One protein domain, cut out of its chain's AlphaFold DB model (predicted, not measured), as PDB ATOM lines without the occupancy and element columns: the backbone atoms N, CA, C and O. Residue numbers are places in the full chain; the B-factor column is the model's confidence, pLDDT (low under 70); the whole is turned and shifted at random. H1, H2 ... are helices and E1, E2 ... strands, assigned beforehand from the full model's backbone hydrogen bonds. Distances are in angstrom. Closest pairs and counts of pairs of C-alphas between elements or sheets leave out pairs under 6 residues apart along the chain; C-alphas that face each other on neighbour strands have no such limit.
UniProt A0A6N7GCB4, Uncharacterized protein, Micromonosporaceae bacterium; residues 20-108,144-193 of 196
ATOM      1  N   GLU A  20      27.351  92.151  13.330       58.47
ATOM      2  CA  GLU A  20      27.384  92.564  14.741       58.47
ATOM      3  C   GLU A  20      28.427  91.735  15.501       58.47
ATOM      4  O   GLU A  20      28.712  90.591  15.142       58.47
ATOM      5  N   LEU A  21      29.023  92.293  16.554       49.28
ATOM      6  CA  LEU A  21      29.908  91.547  17.444       49.28
ATOM      7  C   LEU A  21      29.088  90.970  18.608       49.28
ATOM      8  O   LEU A  21      28.687  91.705  19.505       49.28
ATOM      9  N   ILE A  22      28.866  89.655  18.627       52.28
ATOM     10  CA  ILE A  22      28.092  88.979  19.682       52.28
ATOM     11  C   ILE A  22      29.044  88.108  20.504       52.28
ATOM     12  O   ILE A  22      29.649  87.172  19.984       52.28
ATOM     13  N   GLY A  23      29.212  88.429  21.791       54.59
ATOM     14  CA  GLY A  23      30.072  87.654  22.698       54.59
ATOM     15  C   GLY A  23      31.551  87.604  22.284       54.59
ATOM     16  O   GLY A  23      32.229  86.622  22.566       54.59
ATOM     17  N   GLY A  24      32.047  88.632  21.583       53.25
ATOM     18  CA  GLY A  24      33.431  88.690  21.091       53.25
ATOM     19  C   GLY A  24      33.669  88.007  19.737       53.25
ATOM     20  O   GLY A  24      34.809  87.968  19.275       53.25
ATOM     21  N   VAL A  25      32.621  87.488  19.088       55.16
ATOM     22  CA  VAL A  25      32.688  86.819  17.781       55.16
ATOM     23  C   VAL A  25      31.862  87.598  16.754       55.16
ATOM     24  O   VAL A  25      30.777  88.089  17.064       55.16
ATOM     25  N   TRP A  26      32.362  87.709  15.519       59.62
ATOM     26  CA  TRP A  26      31.626  88.351  14.429       59.62
ATOM     27  C   TRP A  26      30.440  87.489  13.989       59.62
ATOM     28  O   TRP A  26      30.595  86.324  13.603       59.62
ATOM     29  N   ALA A  27      29.255  88.085  14.048       58.47
ATOM     30  CA  ALA A  27      27.981  87.493  13.695       58.47
ATOM     31  C   ALA A  27      27.447  88.116  12.406       58.47
ATOM     32  O   ALA A  27      27.373  89.336  12.287       58.47
ATOM     33  N   TYR A  28      27.037  87.275  11.457       62.53
ATOM     34  CA  TYR A  28      26.232  87.707  10.317       62.53
ATOM     35  C   TYR A  28      24.765  87.430  10.623       62.53
ATOM     36  O   TYR A  28      24.321  86.274  10.589       62.53
ATOM     37  N   VAL A  29      24.032  88.481  10.983       61.53
ATOM     38  CA  VAL A  29      22.663  88.353  11.480       61.53
ATOM     39  C   VAL A  29      21.690  88.562  10.327       61.53
ATOM     40  O   VAL A  29      21.481  89.680   9.863       61.53
ATOM     41  N   ALA A  30      21.064  87.479   9.872       60.94
ATOM     42  CA  ALA A  30      19.924  87.589   8.977       60.94
ATOM     43  C   ALA A  30      18.732  88.233   9.707       60.94
ATOM     44  O   ALA A  30      18.451  87.946  10.879       60.94
ATOM     45  N   THR A  31      18.001  89.091   9.001       64.62
ATOM     46  CA  THR A  31      16.746  89.679   9.471       64.62
ATOM     47  C   THR A  31      15.617  88.659   9.335       64.62
ATOM     48  O   THR A  31      14.879  88.686   8.357       64.62
ATOM     49  N   ALA A  32      15.474  87.743  10.293       64.81
ATOM     50  CA  ALA A  32      14.233  86.968  10.394       64.81
ATOM     51  C   ALA A  32      13.146  87.797  11.109       64.81
ATOM     52  O   ALA A  32      13.501  88.563  12.018       64.81
ATOM     53  N   PRO A  33      11.859  87.647  10.760       81.88
ATOM     54  CA  PRO A  33      10.751  88.227  11.517       81.88
ATOM     55  C   PRO A  33      10.718  87.760  12.982       81.88
ATOM     56  O   PRO A  33      11.473  86.882  13.403       81.88
ATOM     57  N   GLU A  34       9.829  88.355  13.778       86.75
ATOM     58  CA  GLU A  34       9.604  87.917  15.156       86.75
ATOM     59  C   GLU A  34       9.012  86.492  15.181       86.75
ATOM     60  O   GLU A  34       8.076  86.214  14.423       86.75
ATOM     61  N   PRO A  35       9.520  85.577  16.032       90.06
ATOM     62  CA  PRO A  35       9.031  84.206  16.072       90.06
ATOM     63  C   PRO A  35       7.578  84.135  16.549       90.06
ATOM     64  O   PRO A  35       7.209  84.756  17.547       90.06
ATOM     65  N   GLN A  36       6.770  83.317  15.875       93.44
ATOM     66  CA  GLN A  36       5.336  83.173  16.150       93.44
ATOM     67  C   GLN A  36       5.017  81.763  16.637       93.44
ATOM     68  O   GLN A  36       5.481  80.790  16.051       93.44
ATOM     69  N   LEU A  37       4.212  81.643  17.696       95.50
ATOM     70  CA  LEU A  37       3.784  80.363  18.262       95.50
ATOM     71  C   LEU A  37       2.359  80.019  17.813       95.50
ATOM     72  O   LEU A  37       1.440  80.819  17.962       95.50
ATOM     73  N   SER A  38       2.176  78.791  17.339       97.00
ATOM     74  CA  SER A  38       0.874  78.181  17.058       97.00
ATOM     75  C   SER A  38       0.766  76.841  17.780       97.00
ATOM     76  O   SER A  38       1.750  76.105  17.868       97.00
ATOM     77  N   ILE A  39      -0.408  76.523  18.329       95.81
ATOM     78  CA  ILE A  39      -0.658  75.273  19.059       95.81
ATOM     79  C   ILE A  39      -1.945  74.647  18.529       95.81
ATOM     80  O   ILE A  39      -2.993  75.289  18.528       95.81
ATOM     81  N   THR A  40      -1.862  73.386  18.112       95.75
ATOM     82  CA  THR A  40      -2.986  72.599  17.597       95.75
ATOM     83  C   THR A  40      -2.926  71.194  18.178       95.75
ATOM     84  O   THR A  40      -2.011  70.420  17.890       95.75
ATOM     85  N   GLY A  41      -3.922  70.834  18.986       94.19
ATOM     86  CA  GLY A  41      -3.925  69.549  19.676       94.19
ATOM     87  C   GLY A  41      -2.720  69.415  20.616       94.19
ATOM     88  O   GLY A  41      -2.356  70.350  21.321       94.19
ATOM     89  N   HIS A  42      -2.046  68.264  20.571       92.88
ATOM     90  CA  HIS A  42      -0.817  67.995  21.328       92.88
ATOM     91  C   HIS A  42       0.472  68.461  20.612       92.88
ATOM     92  O   HIS A  42       1.562  67.965  20.918       92.88
ATOM     93  N   HIS A  43       0.357  69.370  19.639       94.62
ATOM     94  CA  HIS A  43       1.462  69.876  18.826       94.62
ATOM     95  C   HIS A  43       1.542  71.404  18.872       94.62
ATOM     96  O   HIS A  43       0.533  72.095  18.786       94.62
ATOM     97  N   ALA A  44       2.759  71.922  18.950       93.50
ATOM     98  CA  ALA A  44       3.108  73.324  18.884       93.50
ATOM     99  C   ALA A  44       4.148  73.550  17.780       93.50
ATOM    100  O   ALA A  44       5.081  72.763  17.612       93.50
ATOM    101  N   VAL A  45       4.003  74.645  17.039       95.44
ATOM    102  CA  VAL A  45       4.959  75.083  16.021       95.44
ATOM    103  C   VAL A  45       5.336  76.527  16.297       95.44
ATOM    104  O   VAL A  45       4.463  77.390  16.376       95.44
ATOM    105  N   ILE A  46       6.637  76.782  16.410       92.94
ATOM    106  CA  ILE A  46       7.211  78.124  16.443       92.94
ATOM    107  C   ILE A  46       7.830  78.389  15.072       92.94
ATOM    108  O   ILE A  46       8.765  77.680  14.700       92.94
ATOM    109  N   THR A  47       7.319  79.353  14.314       92.75
ATOM    110  CA  THR A  47       7.873  79.773  13.011       92.75
ATOM    111  C   THR A  47       8.819  80.962  13.164       92.75
ATOM    112  O   THR A  47       8.969  81.501  14.261       92.75
ATOM    113  N   GLU A  48       9.493  81.336  12.073       90.38
ATOM    114  CA  GLU A  48      10.454  82.451  12.011       90.38
ATOM    115  C   GLU A  48      11.583  82.353  13.052       90.38
ATOM    116  O   GLU A  48      12.133  83.341  13.539       90.38
ATOM    117  N   VAL A  49      11.961  81.122  13.413       86.56
ATOM    118  CA  VAL A  49      13.020  80.883  14.394       86.56
ATOM    119  C   VAL A  49      14.383  81.082  13.746       86.56
ATOM    120  O   VAL A  49      14.747  80.365  12.817       86.56
ATOM    121  N   ARG A  50      15.180  81.994  14.307       85.56
ATOM    122  CA  ARG A  50      16.595  82.146  13.952       85.56
ATOM    123  C   ARG A  50      17.418  81.011  14.544       85.56
ATOM    124  O   ARG A  50      17.466  80.835  15.768       85.56
ATOM    125  N   PHE A  51      18.118  80.289  13.681       82.81
ATOM    126  CA  PHE A  51      19.083  79.278  14.081       82.81
ATOM    127  C   PHE A  51      20.499  79.808  13.929       82.81
ATOM    128  O   PHE A  51      20.839  80.368  12.890       82.81
ATOM    129  N   VAL A  52      21.330  79.603  14.950       80.94
ATOM    130  CA  VAL A  52      22.756  79.932  14.889       80.94
ATOM    131  C   VAL A  52      23.551  78.726  14.416       80.94
ATOM    132  O   VAL A  52      23.446  77.630  14.967       80.94
ATOM    133  N   TRP A  53      24.378  78.951  13.409       74.12
ATOM    134  CA  TRP A  53      25.420  78.055  12.946       74.12
ATOM    135  C   TRP A  53      26.723  78.474  13.618       74.12
ATOM    136  O   TRP A  53      27.218  79.587  13.427       74.12
ATOM    137  N   THR A  54      27.253  77.588  14.454       72.00
ATOM    138  CA  THR A  54      28.503  77.784  15.195       72.00
ATOM    139  C   THR A  54      29.617  76.932  14.593       72.00
ATOM    140  O   THR A  54      29.355  75.968  13.875       72.00
ATOM    141  N   GLY A  55      30.876  77.287  14.870       69.69
ATOM    142  CA  GLY A  55      32.036  76.541  14.364       69.69
ATOM    143  C   GLY A  55      32.338  76.770  12.879       69.69
ATOM    144  O   GLY A  55      33.102  76.011  12.290       69.69
ATOM    145  N   VAL A  56      31.755  77.808  12.274       69.69
ATOM    146  CA  VAL A  56      32.119  78.253  10.926       69.69
ATOM    147  C   VAL A  56      33.366  79.125  11.024       69.69
ATOM    148  O   VAL A  56      33.484  79.932  11.942       69.69
ATOM    149  N   TYR A  57      34.293  78.990  10.076       72.94
ATOM    150  CA  TYR A  57      35.500  79.813  10.021       72.94
ATOM    151  C   TYR A  57      35.474  80.738   8.812       72.94
ATOM    152  O   TYR A  57      35.109  80.345   7.705       72.94
ATOM    153  N   CYS A  58      35.927  81.968   9.019       70.44
ATOM    154  CA  CYS A  58      36.161  82.922   7.954       70.44
ATOM    155  C   CYS A  58      37.271  82.419   7.016       70.44
ATOM    156  O   CYS A  58      38.395  82.175   7.458       70.44
ATOM    157  N   ALA A  59      36.997  82.330   5.713       70.75
ATOM    158  CA  ALA A  59      37.992  81.898   4.730       70.75
ATOM    159  C   ALA A  59      39.214  82.838   4.651       70.75
ATOM    160  O   ALA A  59      40.318  82.387   4.355       70.75
ATOM    161  N   TRP A  60      39.027  84.127   4.962       71.56
ATOM    162  CA  TRP A  60      40.059  85.162   4.842       71.56
ATOM    163  C   TRP A  60      40.962  85.304   6.067       71.56
ATOM    164  O   TRP A  60      42.177  85.382   5.913       71.56
ATOM    165  N   CYS A  61      40.391  85.369   7.276       74.38
ATOM    166  CA  CYS A  61      41.150  85.576   8.519       74.38
ATOM    167  C   CYS A  61      41.215  84.348   9.428       74.38
ATOM    168  O   CYS A  61      41.826  84.426  10.490       74.38
ATOM    169  N   ARG A  62      40.568  83.234   9.051       76.69
ATOM    170  CA  ARG A  62      40.483  81.987   9.834       76.69
ATOM    171  C   ARG A  62      39.872  82.133  11.235       76.69
ATOM    172  O   ARG A  62      39.896  81.177  12.000       76.69
ATOM    173  N   ARG A  63      39.284  83.285  11.571       73.31
ATOM    174  CA  ARG A  63      38.541  83.494  12.824       73.31
ATOM    175  C   ARG A  63      37.170  82.827  12.763       73.31
ATOM    176  O   ARG A  63      36.597  82.681  11.682       73.31
ATOM    177  N   THR A  64      36.653  82.444  13.924       76.25
ATOM    178  CA  THR A  64      35.306  81.885  14.071       76.25
ATOM    179  C   THR A  64      34.250  82.918  13.683       76.25
ATOM    180  O   THR A  64      34.395  84.102  13.984       76.25
ATOM    181  N   LEU A  65      33.192  82.458  13.024       66.88
ATOM    182  CA  LEU A  65      32.013  83.225  12.650       66.88
ATOM    183  C   LEU A  65      30.757  82.533  13.180       66.88
ATOM    184  O   LEU A  65      30.656  81.301  13.178       66.88
ATOM    185  N   HIS A  66      29.780  83.345  13.572       76.56
ATOM    186  CA  HIS A  66      28.411  82.893  13.785       76.56
ATOM    187  C   HIS A  66      27.552  83.309  12.597       76.56
ATOM    188  O   HIS A  66      27.510  84.486  12.238       76.56
ATOM    189  N   LEU A  67      26.863  82.348  11.984       73.06
ATOM    190  CA  LEU A  67      25.917  82.634  10.908       73.06
ATOM    191  C   LEU A  67      24.504  82.334  11.382       73.06
ATOM    192  O   LEU A  67      24.264  81.290  11.985       73.06
ATOM    193  N   TYR A  68      23.569  83.225  11.095       80.81
ATOM    194  CA  TYR A  68      22.182  83.070  11.511       80.81
ATOM    195  C   TYR A  68      21.306  82.804  10.292       80.81
ATOM    196  O   TYR A  68      21.473  83.456   9.264       80.81
ATOM    197  N   THR A  69      20.387  81.843  10.396       79.81
ATOM    198  CA  THR A  69      19.378  81.626   9.350       79.81
ATOM    199  C   THR A  69      18.395  82.790   9.299       79.81
ATOM    200  O   THR A  69      18.116  83.437  10.312       79.81
ATOM    201  N   ASP A  70      17.820  83.008   8.123       78.62
ATOM    202  CA  ASP A  70      16.730  83.950   7.842       78.62
ATOM    203  C   ASP A  70      15.355  83.448   8.314       78.62
ATOM    204  O   ASP A  70      14.325  84.011   7.968       78.62
ATOM    205  N   GLY A  71      15.342  82.407   9.145       82.00
ATOM    206  CA  GLY A  71      14.141  81.810   9.698       82.00
ATOM    207  C   GLY A  71      14.273  80.299   9.847       82.00
ATOM    208  O   GLY A  71      15.368  79.718   9.880       82.00
ATOM    209  N   GLY A  72      13.120  79.656   9.960       87.81
ATOM    210  CA  GLY A  72      12.981  78.236  10.233       87.81
ATOM    211  C   GLY A  72      11.847  77.990  11.214       87.81
ATOM    212  O   GLY A  72      11.111  78.904  11.588       87.81
ATOM    213  N   ARG A  73      11.693  76.742  11.647       90.44
ATOM    214  CA  ARG A  73      10.664  76.379  12.617       90.44
ATOM    215  C   ARG A  73      11.140  75.391  13.666       90.44
ATOM    216  O   ARG A  73      11.977  74.525  13.405       90.44
ATOM    217  N   VAL A  74      10.564  75.503  14.854       87.62
ATOM    218  CA  VAL A  74      10.672  74.518  15.930       87.62
ATOM    219  C   VAL A  74       9.311  73.857  16.090       87.62
ATOM    220  O   VAL A  74       8.325  74.525  16.374       87.62
ATOM    221  N   GLU A  75       9.260  72.546  15.899       90.81
ATOM    222  CA  GLU A  75       8.093  71.723  16.214       90.81
ATOM    223  C   GLU A  75       8.294  71.127  17.606       90.81
ATOM    224  O   GLU A  75       9.359  70.586  17.905       90.81
ATOM    225  N   ALA A  76       7.285  71.211  18.457       87.81
ATOM    226  CA  ALA A  76       7.308  70.729  19.829       87.81
ATOM    227  C   ALA A  76       5.973  70.047  20.140       87.81
ATOM    228  O   ALA A  76       4.937  70.477  19.652       87.81
ATOM    229  N   GLY A  77       5.948  68.974  20.918       92.19
ATOM    230  CA  GLY A  77       4.673  68.348  21.260       92.19
ATOM    231  C   GLY A  77       4.793  67.085  22.087       92.19
ATOM    232  O   GLY A  77       5.881  66.714  22.532       92.19
ATOM    233  N   ILE A  78       3.661  66.407  22.251       90.75
ATOM    234  CA  ILE A  78       3.579  65.083  22.866       90.75
ATOM    235  C   ILE A  78       3.171  64.088  21.781       90.75
ATOM    236  O   ILE A  78       2.081  64.180  21.228       90.75
ATOM    237  N   ARG A  79       4.040  63.127  21.464       89.75
ATOM    238  CA  ARG A  79       3.707  62.006  20.574       89.75
ATOM    239  C   ARG A  79       3.246  60.824  21.401       89.75
ATOM    240  O   ARG A  79       3.908  60.454  22.367       89.75
ATOM    241  N   THR A  80       2.165  60.193  20.967       87.50
ATOM    242  CA  THR A  80       1.712  58.904  21.490       87.50
ATOM    243  C   THR A  80       2.092  57.797  20.514       87.50
ATOM    244  O   THR A  80       1.698  57.843  19.350       87.50
ATOM    245  N   SER A  81       2.828  56.792  20.972       78.50
ATOM    246  CA  SER A  81       3.048  55.553  20.233       78.50
ATOM    247  C   SER A  81       2.100  54.473  20.746       78.50
ATOM    248  O   SER A  81       2.049  54.185  21.946       78.50
ATOM    249  N   HIS A  82       1.361  53.871  19.815       61.19
ATOM    250  CA  HIS A  82       0.572  52.669  20.053       61.19
ATOM    251  C   HIS A  82       1.465  51.444  19.835       61.19
ATOM    252  O   HIS A  82       1.404  50.785  18.799       61.19
ATOM    253  N   SER A  83       2.322  51.133  20.807       58.19
ATOM    254  CA  SER A  83       2.879  49.782  20.889       58.19
ATOM    255  C   SER A  83       1.797  48.845  21.427       58.19
ATOM    256  O   SER A  83       1.111  49.187  22.392       58.19
ATOM    257  N   ARG A  84       1.651  47.654  20.824       52.31
ATOM    258  CA  ARG A  84       0.635  46.639  21.181       52.31
ATOM    259  C   ARG A  84       0.638  46.235  22.660       52.31
ATOM    260  O   ARG A  84      -0.350  45.687  23.128       52.31
ATOM    261  N   THR A  85       1.728  46.479  23.385       57.00
ATOM    262  CA  THR A  85       1.882  46.062  24.784       57.00
ATOM    263  C   THR A  85       1.788  47.205  25.790       57.00
ATOM    264  O   THR A  85       1.408  46.948  26.930       57.00
ATOM    265  N   ARG A  86       2.098  48.457  25.414       63.22
ATOM    266  CA  ARG A  86       1.961  49.653  26.270       63.22
ATOM    267  C   ARG A  86       1.809  50.906  25.409       63.22
ATOM    268  O   ARG A  86       2.670  51.189  24.578       63.22
ATOM    269  N   GLY A  87       0.768  51.701  25.660       65.81
ATOM    270  CA  GLY A  87       0.729  53.077  25.168       65.81
ATOM    271  C   GLY A  87       1.902  53.855  25.763       65.81
ATOM    272  O   GLY A  87       2.109  53.833  26.977       65.81
ATOM    273  N   THR A  88       2.703  54.506  24.922       82.50
ATOM    274  CA  THR A  88       3.808  55.354  25.389       82.50
ATOM    275  C   THR A  88       3.607  56.771  24.878       82.50
ATOM    276  O   THR A  88       3.366  56.979  23.694       82.50
ATOM    277  N   ALA A  89       3.667  57.754  25.777       87.94
ATOM    278  CA  ALA A  89       3.732  59.166  25.416       87.94
ATOM    279  C   ALA A  89       5.178  59.655  25.576       87.94
ATOM    280  O   ALA A  89       5.862  59.238  26.511       87.94
ATOM    281  N   CYS A  90       5.640  60.517  24.673       87.31
ATOM    282  CA  CYS A  90       6.959  61.146  24.725       87.31
ATOM    283  C   CYS A  90       6.848  62.609  24.299       87.31
ATOM    284  O   CYS A  90       6.230  62.909  23.272       87.31
ATOM    285  N   PHE A  91       7.521  63.502  25.023       85.62
ATOM    286  CA  PHE A  91       7.801  64.835  24.504       85.62
ATOM    287  C   PHE A  91       8.742  64.728  23.301       85.62
ATOM    288  O   PHE A  91       9.654  63.893  23.275       85.62
ATOM    289  N   TYR A  92       8.523  65.568  22.297       85.06
ATOM    290  CA  TYR A  92       9.429  65.700  21.164       85.06
ATOM    291  C   TYR A  92       9.675  67.162  20.846       85.06
ATOM    292  O   TYR A  92       8.769  67.980  20.925       85.06
ATOM    293  N   GLN A  93      10.887  67.460  20.405       85.88
ATOM    294  CA  GLN A  93      11.262  68.761  19.886       85.88
ATOM    295  C   GLN A  93      12.091  68.546  18.626       85.88
ATOM    296  O   GLN A  93      13.074  67.805  18.645       85.88
ATOM    297  N   ILE A  94      11.683  69.159  17.523       85.06
ATOM    298  CA  ILE A  94      12.324  69.034  16.218       85.06
ATOM    299  C   ILE A  94      12.677  70.433  15.736       85.06
ATOM    300  O   ILE A  94      11.830  71.317  15.641       85.06
ATOM    301  N   HIS A  95      13.949  70.623  15.416       85.69
ATOM    302  CA  HIS A  95      14.477  71.860  14.857       85.69
ATOM    303  C   HIS A  95      14.569  71.729  13.344       85.69
ATOM    304  O   HIS A  95      15.218  70.814  12.836       85.69
ATOM    305  N   ARG A  96      13.910  72.635  12.626       84.88
ATOM    306  CA  ARG A  96      13.947  72.729  11.168       84.88
ATOM    307  C   ARG A  96      14.423  74.125  10.778       84.88
ATOM    308  O   ARG A  96      13.586  74.997  10.542       84.88
ATOM    309  N   PRO A  97      15.742  74.367  10.763       82.88
ATOM    310  CA  PRO A  97      16.266  75.605  10.198       82.88
ATOM    311  C   PRO A  97      15.789  75.772   8.752       82.88
ATOM    312  O   PRO A  97      15.538  74.780   8.062       82.88
ATOM    313  N   ALA A  98      15.687  77.021   8.297       79.38
ATOM    314  CA  ALA A  98      15.637  77.311   6.869       79.38
ATOM    315  C   ALA A  98      16.943  76.860   6.177       79.38
ATOM    316  O   ALA A  98      17.804  76.206   6.780       79.38
ATOM    317  N   SER A  99      17.098  77.190   4.895       73.75
ATOM    318  CA  SER A  99      18.357  76.977   4.176       73.75
ATOM    319  C   SER A  99      19.558  77.505   4.967       73.75
ATOM    320  O   SER A  99      19.460  78.486   5.707       73.75
ATOM    321  N   ALA A 100      20.706  76.838   4.815       68.06
ATOM    322  CA  ALA A 100      21.945  77.321   5.408       68.06
ATOM    323  C   ALA A 100      22.202  78.772   4.953       68.06
ATOM    324  O   ALA A 100      21.999  79.078   3.772       68.06
ATOM    325  N   PRO A 101      22.630  79.663   5.862       67.81
ATOM    326  CA  PRO A 101      22.882  81.049   5.510       67.81
ATOM    327  C   PRO A 101      23.991  81.133   4.463       67.81
ATOM    328  O   PRO A 101      24.952  80.359   4.479       67.81
ATOM    329  N   THR A 102      23.860  82.090   3.545       66.75
ATOM    330  CA  THR A 102      24.897  82.333   2.539       66.75
ATOM    331  C   THR A 102      26.122  82.926   3.229       66.75
ATOM    332  O   THR A 102      25.996  83.814   4.073       66.75
ATOM    333  N   LEU A 103      27.314  82.425   2.890       65.81
ATOM    334  CA  LEU A 103      28.556  82.993   3.403       65.81
ATOM    335  C   LEU A 103      28.718  84.429   2.888       65.81
ATOM    336  O   LEU A 103      28.430  84.690   1.717       65.81
ATOM    337  N   PRO A 104      29.195  85.362   3.727       65.62
ATOM    338  CA  PRO A 104      29.404  86.727   3.281       65.62
ATOM    339  C   PRO A 104      30.486  86.754   2.194       65.62
ATOM    340  O   PRO A 104      31.478  86.030   2.269       65.62
ATOM    341  N   VAL A 105      30.291  87.602   1.179       66.88
ATOM    342  CA  VAL A 105      31.214  87.751   0.032       66.88
ATOM    343  C   VAL A 105      32.553  88.379   0.452       66.88
ATOM    344  O   VAL A 105      33.558  88.241  -0.242       66.88
ATOM    345  N   ALA A 106      32.577  89.038   1.611       68.44
ATOM    346  CA  ALA A 106      33.763  89.597   2.243       68.44
ATOM    347  C   ALA A 106      33.834  89.171   3.714       68.44
ATOM    348  O   ALA A 106      32.839  88.758   4.312       68.44
ATOM    349  N   CYS A 107      35.013  89.293   4.321       70.31
ATOM    350  CA  CYS A 107      35.148  89.046   5.749       70.31
ATOM    351  C   CYS A 107      34.345  90.094   6.546       70.31
ATOM    352  O   CYS A 107      34.604  91.280   6.374       70.31
ATOM    353  N   PRO A 108      33.420  89.706   7.440       67.94
ATOM    354  CA  PRO A 108      32.667  90.678   8.237       67.94
ATOM    355  C   PRO A 108      33.531  91.368   9.304       67.94
ATOM    356  O   PRO A 108      33.149  92.408   9.822       67.94
ATOM    357  N   LEU A 144      11.596  56.878  19.914       42.81
ATOM    358  CA  LEU A 144      10.686  57.559  20.858       42.81
ATOM    359  C   LEU A 144      11.267  58.129  22.163       42.81
ATOM    360  O   LEU A 144      11.327  57.381  23.104       42.81
ATOM    361  N   CYS A 145      11.487  59.442  22.298       40.19
ATOM    362  CA  CYS A 145      12.008  60.190  23.472       40.19
ATOM    363  C   CYS A 145      13.505  60.524  23.321       40.19
ATOM    364  O   CYS A 145      14.370  59.779  23.781       40.19
ATOM    365  N   ALA A 146      13.808  61.675  22.716       38.34
ATOM    366  CA  ALA A 146      15.129  62.287  22.809       38.34
ATOM    367  C   ALA A 146      15.024  63.819  22.790       38.34
ATOM    368  O   ALA A 146      14.612  64.410  21.790       38.34
ATOM    369  N   THR A 147      15.477  64.458  23.868       39.06
ATOM    370  CA  THR A 147      16.139  65.765  23.817       39.06
ATOM    371  C   THR A 147      17.492  65.553  23.143       39.06
ATOM    372  O   THR A 147      18.401  64.960  23.718       39.06
ATOM    373  N   ARG A 148      17.651  66.012  21.899       38.66
ATOM    374  CA  ARG A 148      18.988  66.141  21.306       38.66
ATOM    375  C   ARG A 148      19.526  67.528  21.640       38.66
ATOM    376  O   ARG A 148      19.090  68.514  21.056       38.66
ATOM    377  N   ILE A 149      20.487  67.582  22.562       35.59
ATOM    378  CA  ILE A 149      21.439  68.692  22.644       35.59
ATOM    379  C   ILE A 149      22.243  68.657  21.338       35.59
ATOM    380  O   ILE A 149      22.780  67.614  20.956       35.59
ATOM    381  N   SER A 150      22.252  69.770  20.609       35.19
ATOM    382  CA  SER A 150      22.989  69.902  19.355       35.19
ATOM    383  C   SER A 150      24.498  69.770  19.616       35.19
ATOM    384  O   SER A 150      25.024  70.536  20.423       35.19
ATOM    385  N   PRO A 151      25.215  68.835  18.956       32.34
ATOM    386  CA  PRO A 151      26.673  68.844  18.917       32.34
ATOM    387  C   PRO A 151      27.193  70.186  18.373       32.34
ATOM    388  O   PRO A 151      26.477  70.840  17.604       32.34
ATOM    389  N   PRO A 152      28.435  70.582  18.700       33.38
ATOM    390  CA  PRO A 152      29.074  71.728  18.059       33.38
ATOM    391  C   PRO A 152      29.042  71.551  16.532       33.38
ATOM    392  O   PRO A 152      29.374  70.483  16.017       33.38
ATOM    393  N   GLY A 153      28.564  72.574  15.818       47.28
ATOM    394  CA  GLY A 153      28.324  72.526  14.371       47.28
ATOM    395  C   GLY A 153      26.886  72.198  13.944       47.28
ATOM    396  O   GLY A 153      26.619  72.153  12.744       47.28
ATOM    397  N   ARG A 154      25.938  71.989  14.874       56.66
ATOM    398  CA  ARG A 154      24.504  71.898  14.541       56.66
ATOM    399  C   ARG A 154      23.752  73.203  14.823       56.66
ATOM    400  O   ARG A 154      24.000  73.823  15.855       56.66
ATOM    401  N   PRO A 155      22.785  73.576  13.964       57.94
ATOM    402  CA  PRO A 155      21.926  74.720  14.211       57.94
ATOM    403  C   PRO A 155      21.140  74.535  15.513       57.94
ATOM    404  O   PRO A 155      20.523  73.493  15.740       57.94
ATOM    405  N   GLY A 156      21.180  75.550  16.372       61.91
ATOM    406  CA  GLY A 156      20.358  75.651  17.579       61.91
ATOM    407  C   GLY A 156      19.554  76.953  17.570       61.91
ATOM    408  O   GLY A 156      19.978  77.910  16.920       61.91
ATOM    409  N   PRO A 157      18.395  77.014  18.248       67.38
ATOM    410  CA  PRO A 157      17.626  78.247  18.345       67.38
ATOM    411  C   PRO A 157      18.450  79.292  19.097       67.38
ATOM    412  O   PRO A 157      18.899  79.067  20.222       67.38
ATOM    413  N   ALA A 158      18.674  80.427  18.445       64.69
ATOM    414  CA  ALA A 158      19.577  81.451  18.951       64.69
ATOM    415  C   ALA A 158      18.852  82.544  19.743       64.69
ATOM    416  O   ALA A 158      19.467  83.246  20.540       64.69
ATOM    417  N   HIS A 159      17.549  82.706  19.510       73.12
ATOM    418  CA  HIS A 159      16.797  83.838  20.028       73.12
ATOM    419  C   HIS A 159      16.191  83.525  21.412       73.12
ATOM    420  O   HIS A 159      15.438  82.552  21.530       73.12
ATOM    421  N   PRO A 160      16.430  84.348  22.456       77.50
ATOM    422  CA  PRO A 160      15.844  84.160  23.792       77.50
ATOM    423  C   PRO A 160      14.318  84.019  23.774       77.50
ATOM    424  O   PRO A 160      13.739  83.223  24.511       77.50
ATOM    425  N   GLN A 161      13.656  84.739  22.867       82.94
ATOM    426  CA  GLN A 161      12.210  84.632  22.680       82.94
ATOM    427  C   GLN A 161      11.757  83.238  22.244       82.94
ATOM    428  O   GLN A 161      10.700  82.798  22.682       82.94
ATOM    429  N   THR A 162      12.536  82.523  21.425       84.69
ATOM    430  CA  THR A 162      12.199  81.149  21.033       84.69
ATOM    431  C   THR A 162      12.160  80.238  22.256       84.69
ATOM    432  O   THR A 162      11.239  79.438  22.378       84.69
ATOM    433  N   TRP A 163      13.095  80.396  23.197       82.69
ATOM    434  CA  TRP A 163      13.089  79.645  24.456       82.69
ATOM    435  C   TRP A 163      11.877  79.983  25.326       82.69
ATOM    436  O   TRP A 163      11.240  79.076  25.861       82.69
ATOM    437  N   ARG A 164      11.500  81.266  25.401       87.69
ATOM    438  CA  ARG A 164      10.283  81.708  26.101       87.69
ATOM    439  C   ARG A 164       9.017  81.097  25.489       87.69
ATOM    440  O   ARG A 164       8.201  80.543  26.216       87.69
ATOM    441  N   LEU A 165       8.872  81.165  24.165       90.50
ATOM    442  CA  LEU A 165       7.727  80.593  23.444       90.50
ATOM    443  C   LEU A 165       7.673  79.069  23.574       90.50
ATOM    444  O   LEU A 165       6.597  78.494  23.704       90.50
ATOM    445  N   LEU A 166       8.830  78.410  23.579       88.50
ATOM    446  CA  LEU A 166       8.922  76.972  23.791       88.50
ATOM    447  C   LEU A 166       8.490  76.585  25.214       88.50
ATOM    448  O   LEU A 166       7.738  75.628  25.367       88.50
ATOM    449  N   SER A 167       8.898  77.343  26.238       88.56
ATOM    450  CA  SER A 167       8.402  77.155  27.610       88.56
ATOM    451  C   SER A 167       6.883  77.312  27.672       88.56
ATOM    452  O   SER A 167       6.198  76.421  28.163       88.56
ATOM    453  N   GLN A 168       6.353  78.389  27.080       92.31
ATOM    454  CA  GLN A 168       4.912  78.635  27.012       92.31
ATOM    455  C   GLN A 168       4.166  77.481  26.325       92.31
ATOM    456  O   GLN A 168       3.111  77.059  26.796       92.31
ATOM    457  N   ALA A 169       4.712  76.941  25.231       92.50
ATOM    458  CA  ALA A 169       4.137  75.784  24.554       92.50
ATOM    459  C   ALA A 169       4.078  74.556  25.474       92.50
ATOM    460  O   ALA A 169       3.060  73.864  25.508       92.50
ATOM    461  N   TRP A 170       5.133  74.296  26.251       92.06
ATOM    462  CA  TRP A 170       5.140  73.194  27.212       92.06
ATOM    463  C   TRP A 170       4.119  73.366  28.325       92.06
ATOM    464  O   TRP A 170       3.430  72.399  28.651       92.06
ATOM    465  N   ASP A 171       3.969  74.574  28.857       93.12
ATOM    466  CA  ASP A 171       2.991  74.857  29.907       93.12
ATOM    467  C   ASP A 171       1.559  74.626  29.404       93.12
ATOM    468  O   ASP A 171       0.780  73.915  30.044       93.12
ATOM    469  N   VAL A 172       1.237  75.124  28.205       94.88
ATOM    470  CA  VAL A 172      -0.076  74.912  27.572       94.88
ATOM    471  C   VAL A 172      -0.335  73.427  27.305       94.88
ATOM    472  O   VAL A 172      -1.418  72.927  27.609       94.88
ATOM    473  N   LEU A 173       0.648  72.695  26.772       92.12
ATOM    474  CA  LEU A 173       0.500  71.267  26.481       92.12
ATOM    475  C   LEU A 173       0.317  70.432  27.755       92.12
ATOM    476  O   LEU A 173      -0.505  69.513  27.766       92.12
ATOM    477  N   ARG A 174       1.045  70.748  28.834       94.75
ATOM    478  CA  ARG A 174       0.876  70.075  30.130       94.75
ATOM    479  C   ARG A 174      -0.490  70.363  30.748       94.75
ATOM    480  O   ARG A 174      -1.112  69.437  31.262       94.75
ATOM    481  N   ALA A 175      -0.967  71.604  30.657       95.19
ATOM    482  CA  ALA A 175      -2.283  71.988  31.162       95.19
ATOM    483  C   ALA A 175      -3.429  71.345  30.358       95.19
ATOM    484  O   ALA A 175      -4.393  70.862  30.946       95.19
ATOM    485  N   GLY A 176      -3.317  71.300  29.027       96.00
ATOM    486  CA  GLY A 176      -4.345  70.732  28.148       96.00
ATOM    487  C   GLY A 176      -4.376  69.201  28.118       96.00
ATOM    488  O   GLY A 176      -5.431  68.613  27.881       96.00
ATOM    489  N   TYR A 177      -3.241  68.541  28.374       94.88
ATOM    490  CA  TYR A 177      -3.101  67.082  28.280       94.88
ATOM    491  C   TYR A 177      -2.353  66.474  29.483       94.88
ATOM    492  O   TYR A 177      -1.352  65.773  29.294       94.88
ATOM    493  N   PRO A 178      -2.833  66.666  30.727       95.19
ATOM    494  CA  PRO A 178      -2.092  66.314  31.946       95.19
ATOM    495  C   PRO A 178      -1.750  64.820  32.050       95.19
ATOM    496  O   PRO A 178      -0.665  64.457  32.506       95.19
ATOM    497  N   GLY A 179      -2.637  63.938  31.575       93.06
ATOM    498  CA  GLY A 179      -2.379  62.496  31.539       93.06
ATOM    499  C   GLY A 179      -1.238  62.132  30.584       93.06
ATOM    500  O   GLY A 179      -0.295  61.445  30.974       93.06
ATOM    501  N   LEU A 180      -1.275  62.645  29.349       91.44
ATOM    502  CA  LEU A 180      -0.216  62.401  28.363       91.44
ATOM    503  C   LEU A 180       1.116  63.016  28.797       91.44
ATOM    504  O   LEU A 180       2.156  62.378  28.638       91.44
ATOM    505  N   ALA A 181       1.081  64.220  29.371       91.81
ATOM    506  CA  ALA A 181       2.254  64.888  29.918       91.81
ATOM    507  C   ALA A 181       2.895  64.073  31.045       91.81
ATOM    508  O   ALA A 181       4.095  63.824  31.002       91.81
ATOM    509  N   THR A 182       2.094  63.570  31.988       93.31
ATOM    510  CA  THR A 182       2.585  62.723  33.084       93.31
ATOM    511  C   THR A 182       3.247  61.454  32.547       93.31
ATOM    512  O   THR A 182       4.367  61.130  32.940       93.31
ATOM    513  N   LEU A 183       2.602  60.758  31.600       91.00
ATOM    514  CA  LEU A 183       3.195  59.580  30.956       91.00
ATOM    515  C   LEU A 183       4.523  59.928  30.262       91.00
ATOM    516  O   LEU A 183       5.487  59.168  30.371       91.00
ATOM    517  N   ALA A 184       4.584  61.068  29.573       87.94
ATOM    518  CA  ALA A 184       5.787  61.536  28.898       87.94
ATOM    519  C   ALA A 184       6.918  61.904  29.875       87.94
ATOM    520  O   ALA A 184       8.051  61.470  29.664       87.94
ATOM    521  N   ASP A 185       6.623  62.613  30.966       87.50
ATOM    522  CA  ASP A 185       7.588  62.965  32.017       87.50
ATOM    523  C   ASP A 185       8.118  61.709  32.736       87.50
ATOM    524  O   ASP A 185       9.311  61.601  33.027       87.50
ATOM    525  N   THR A 186       7.260  60.719  32.999       87.69
ATOM    526  CA  THR A 186       7.681  59.430  33.570       87.69
ATOM    527  C   THR A 186       8.574  58.643  32.606       87.69
ATOM    528  O   THR A 186       9.559  58.038  33.029       87.69
ATOM    529  N   ASN A 187       8.254  58.625  31.311       84.75
ATOM    530  CA  ASN A 187       9.089  57.948  30.315       84.75
ATOM    531  C   ASN A 187      10.441  58.651  30.135       84.75
ATOM    532  O   ASN A 187      11.459  57.977  29.960       84.75
ATOM    533  N   TYR A 188      10.463  59.982  30.225       81.31
ATOM    534  CA  TYR A 188      11.687  60.776  30.201       81.31
ATOM    535  C   TYR A 188      12.607  60.431  31.378       81.31
ATOM    536  O   TYR A 188      13.762  60.056  31.166       81.31
ATOM    537  N   ARG A 189      12.090  60.474  32.613       80.81
ATOM    538  CA  ARG A 189      12.885  60.179  33.817       80.81
ATOM    539  C   ARG A 189      13.473  58.769  33.815       80.81
ATOM    540  O   ARG A 189      14.675  58.618  34.045       80.81
ATOM    541  N   ARG A 190      12.679  57.765  33.420       81.62
ATOM    542  CA  ARG A 190      13.146  56.375  33.284       81.62
ATOM    543  C   ARG A 190      14.316  56.225  32.314       81.62
ATOM    544  O   ARG A 190      15.234  55.457  32.590       81.62
ATOM    545  N   ARG A 191      14.296  56.942  31.186       74.62
ATOM    546  CA  ARG A 191      15.350  56.868  30.155       74.62
ATOM    547  C   ARG A 191      16.650  57.534  30.566       74.62
ATOM    548  O   ARG A 191      17.713  57.062  30.189       74.62
ATOM    549  N   HIS A 192      16.555  58.619  31.323       72.50
ATOM    550  CA  HIS A 192      17.719  59.379  31.771       72.50
ATOM    551  C   HIS A 192      18.212  58.960  33.161       72.50
ATOM    552  O   HIS A 192      19.075  59.629  33.719       72.50
ATOM    553  N   HIS A 193      17.685  57.859  33.709       78.50
ATOM    554  CA  HIS A 193      18.027  57.342  35.037       78.50
ATOM    555  C   HIS A 193      17.877  58.377  36.163       78.50
ATOM    556  O   HIS A 193      18.579  58.303  37.162       78.50
TER     557      HIS A 193
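AT A GLANCE: This is residues 20 to 108 and 144 to 193 of the 196 residues of an uncharacterized protein of Micromonosporaceae bacterium (UniProt A0A6N7GCB4). A long, strongly twisted sheet of four strands, E3 E4 E7 E8, bears two helices on one face, H1 along its strands and H2 across the E7 and E8 hairpin. A second, smaller four-stranded sheet, E1 E2 E6 E5, follows at one end of the body, with neither helix on it, and the far part of the E7 and E8 hairpin makes the other end. The printed part has 139 residues, with named elements in the order E1 E2 E3 E4 E5 E6 E7 E8 H1 H2; the larger sheet is antiparallel, the smaller mixed, and the class is mixed, helices and strands. The whole is loose, with a radius of gyration of the C-alphas of 17.9 A, and elongated, spanning 58 by 30 by 24 A.

IN THESE COORDINATES: In the larger sheet, E3 is residues 36 to 40, E4 is 43 to 47, E7 is 72 to 83, 32.0 A long, and E8 is 86 to 97, 33.7 A long. C-alpha 72 is at (12.981, 78.236, 10.233). H1, residues 160 to 176, is 24.6 A long, and H2, residues 178 to 191, is 19.9 A long and ends with C-alpha 191 at (15.350, 56.868, 30.155). In the smaller sheet, E1 is residues 20 to 22, beginning with C-alpha 20 at (27.384, 92.564, 14.741), E2 is 25 to 28, E5 is 51 to 57, 16.9 A long, and E6 is 64 to 68.

HOW THE PARTS SIT: E7 and E8 form an antiparallel hairpin, with N 79 and O 90 2.8 A apart, and E7 bends by 54 degrees at residue 77. E4 is antiparallel to E7, with N 44 and O 76 at 2.7 A, and forms a hairpin with E3, with N 38 and O 45 at 2.8 A. H1 and this sheet make two layers, a helix on one face of a sheet; H1 runs along the strands over E4 and E7, at a height of 8.7 A over the sheet, and its closest C-alphas to E4 are Ala 169 and Ala 44, 6.3 A apart. H2, on the same face, runs across the strands at a height of 5.6 A; its closest C-alphas to E8 are Ala 184 and Cys 90, 4.4 A apart. H1 and H2 only just touch, with 3 pairs of C-alphas within 8 A, and only at the corner, at a steep tilt of 63 degrees, the closest C-alphas being Arg 174 and Ala 181, 5.4 A apart. In both helices every O i to N i+4 pair is within hydrogen-bond range. In the smaller sheet E2 and E6 are parallel, with N 28 and O 66 at 2.9 A, while the hairpins E1 and E2, with N 22 and O 25 at 2.9 A, and E5 and E6, with N 53 and O 67 at 2.7 A, are antiparallel.

THE WHOLE: The two C-alphas farthest apart, of Thr 85 and Ala 106, are 58.5 A apart. Residues 109 to 143 are not printed, and C-alphas 108 and 144 are 41.7 A apart across this cut. Of the links that are printed whole, none is long. Residues 144 to 159 hold no named element. The mean pLDDT of the printed part is 76.2, with 45 residues under 70, among them 20 to 32 and 144 to 158.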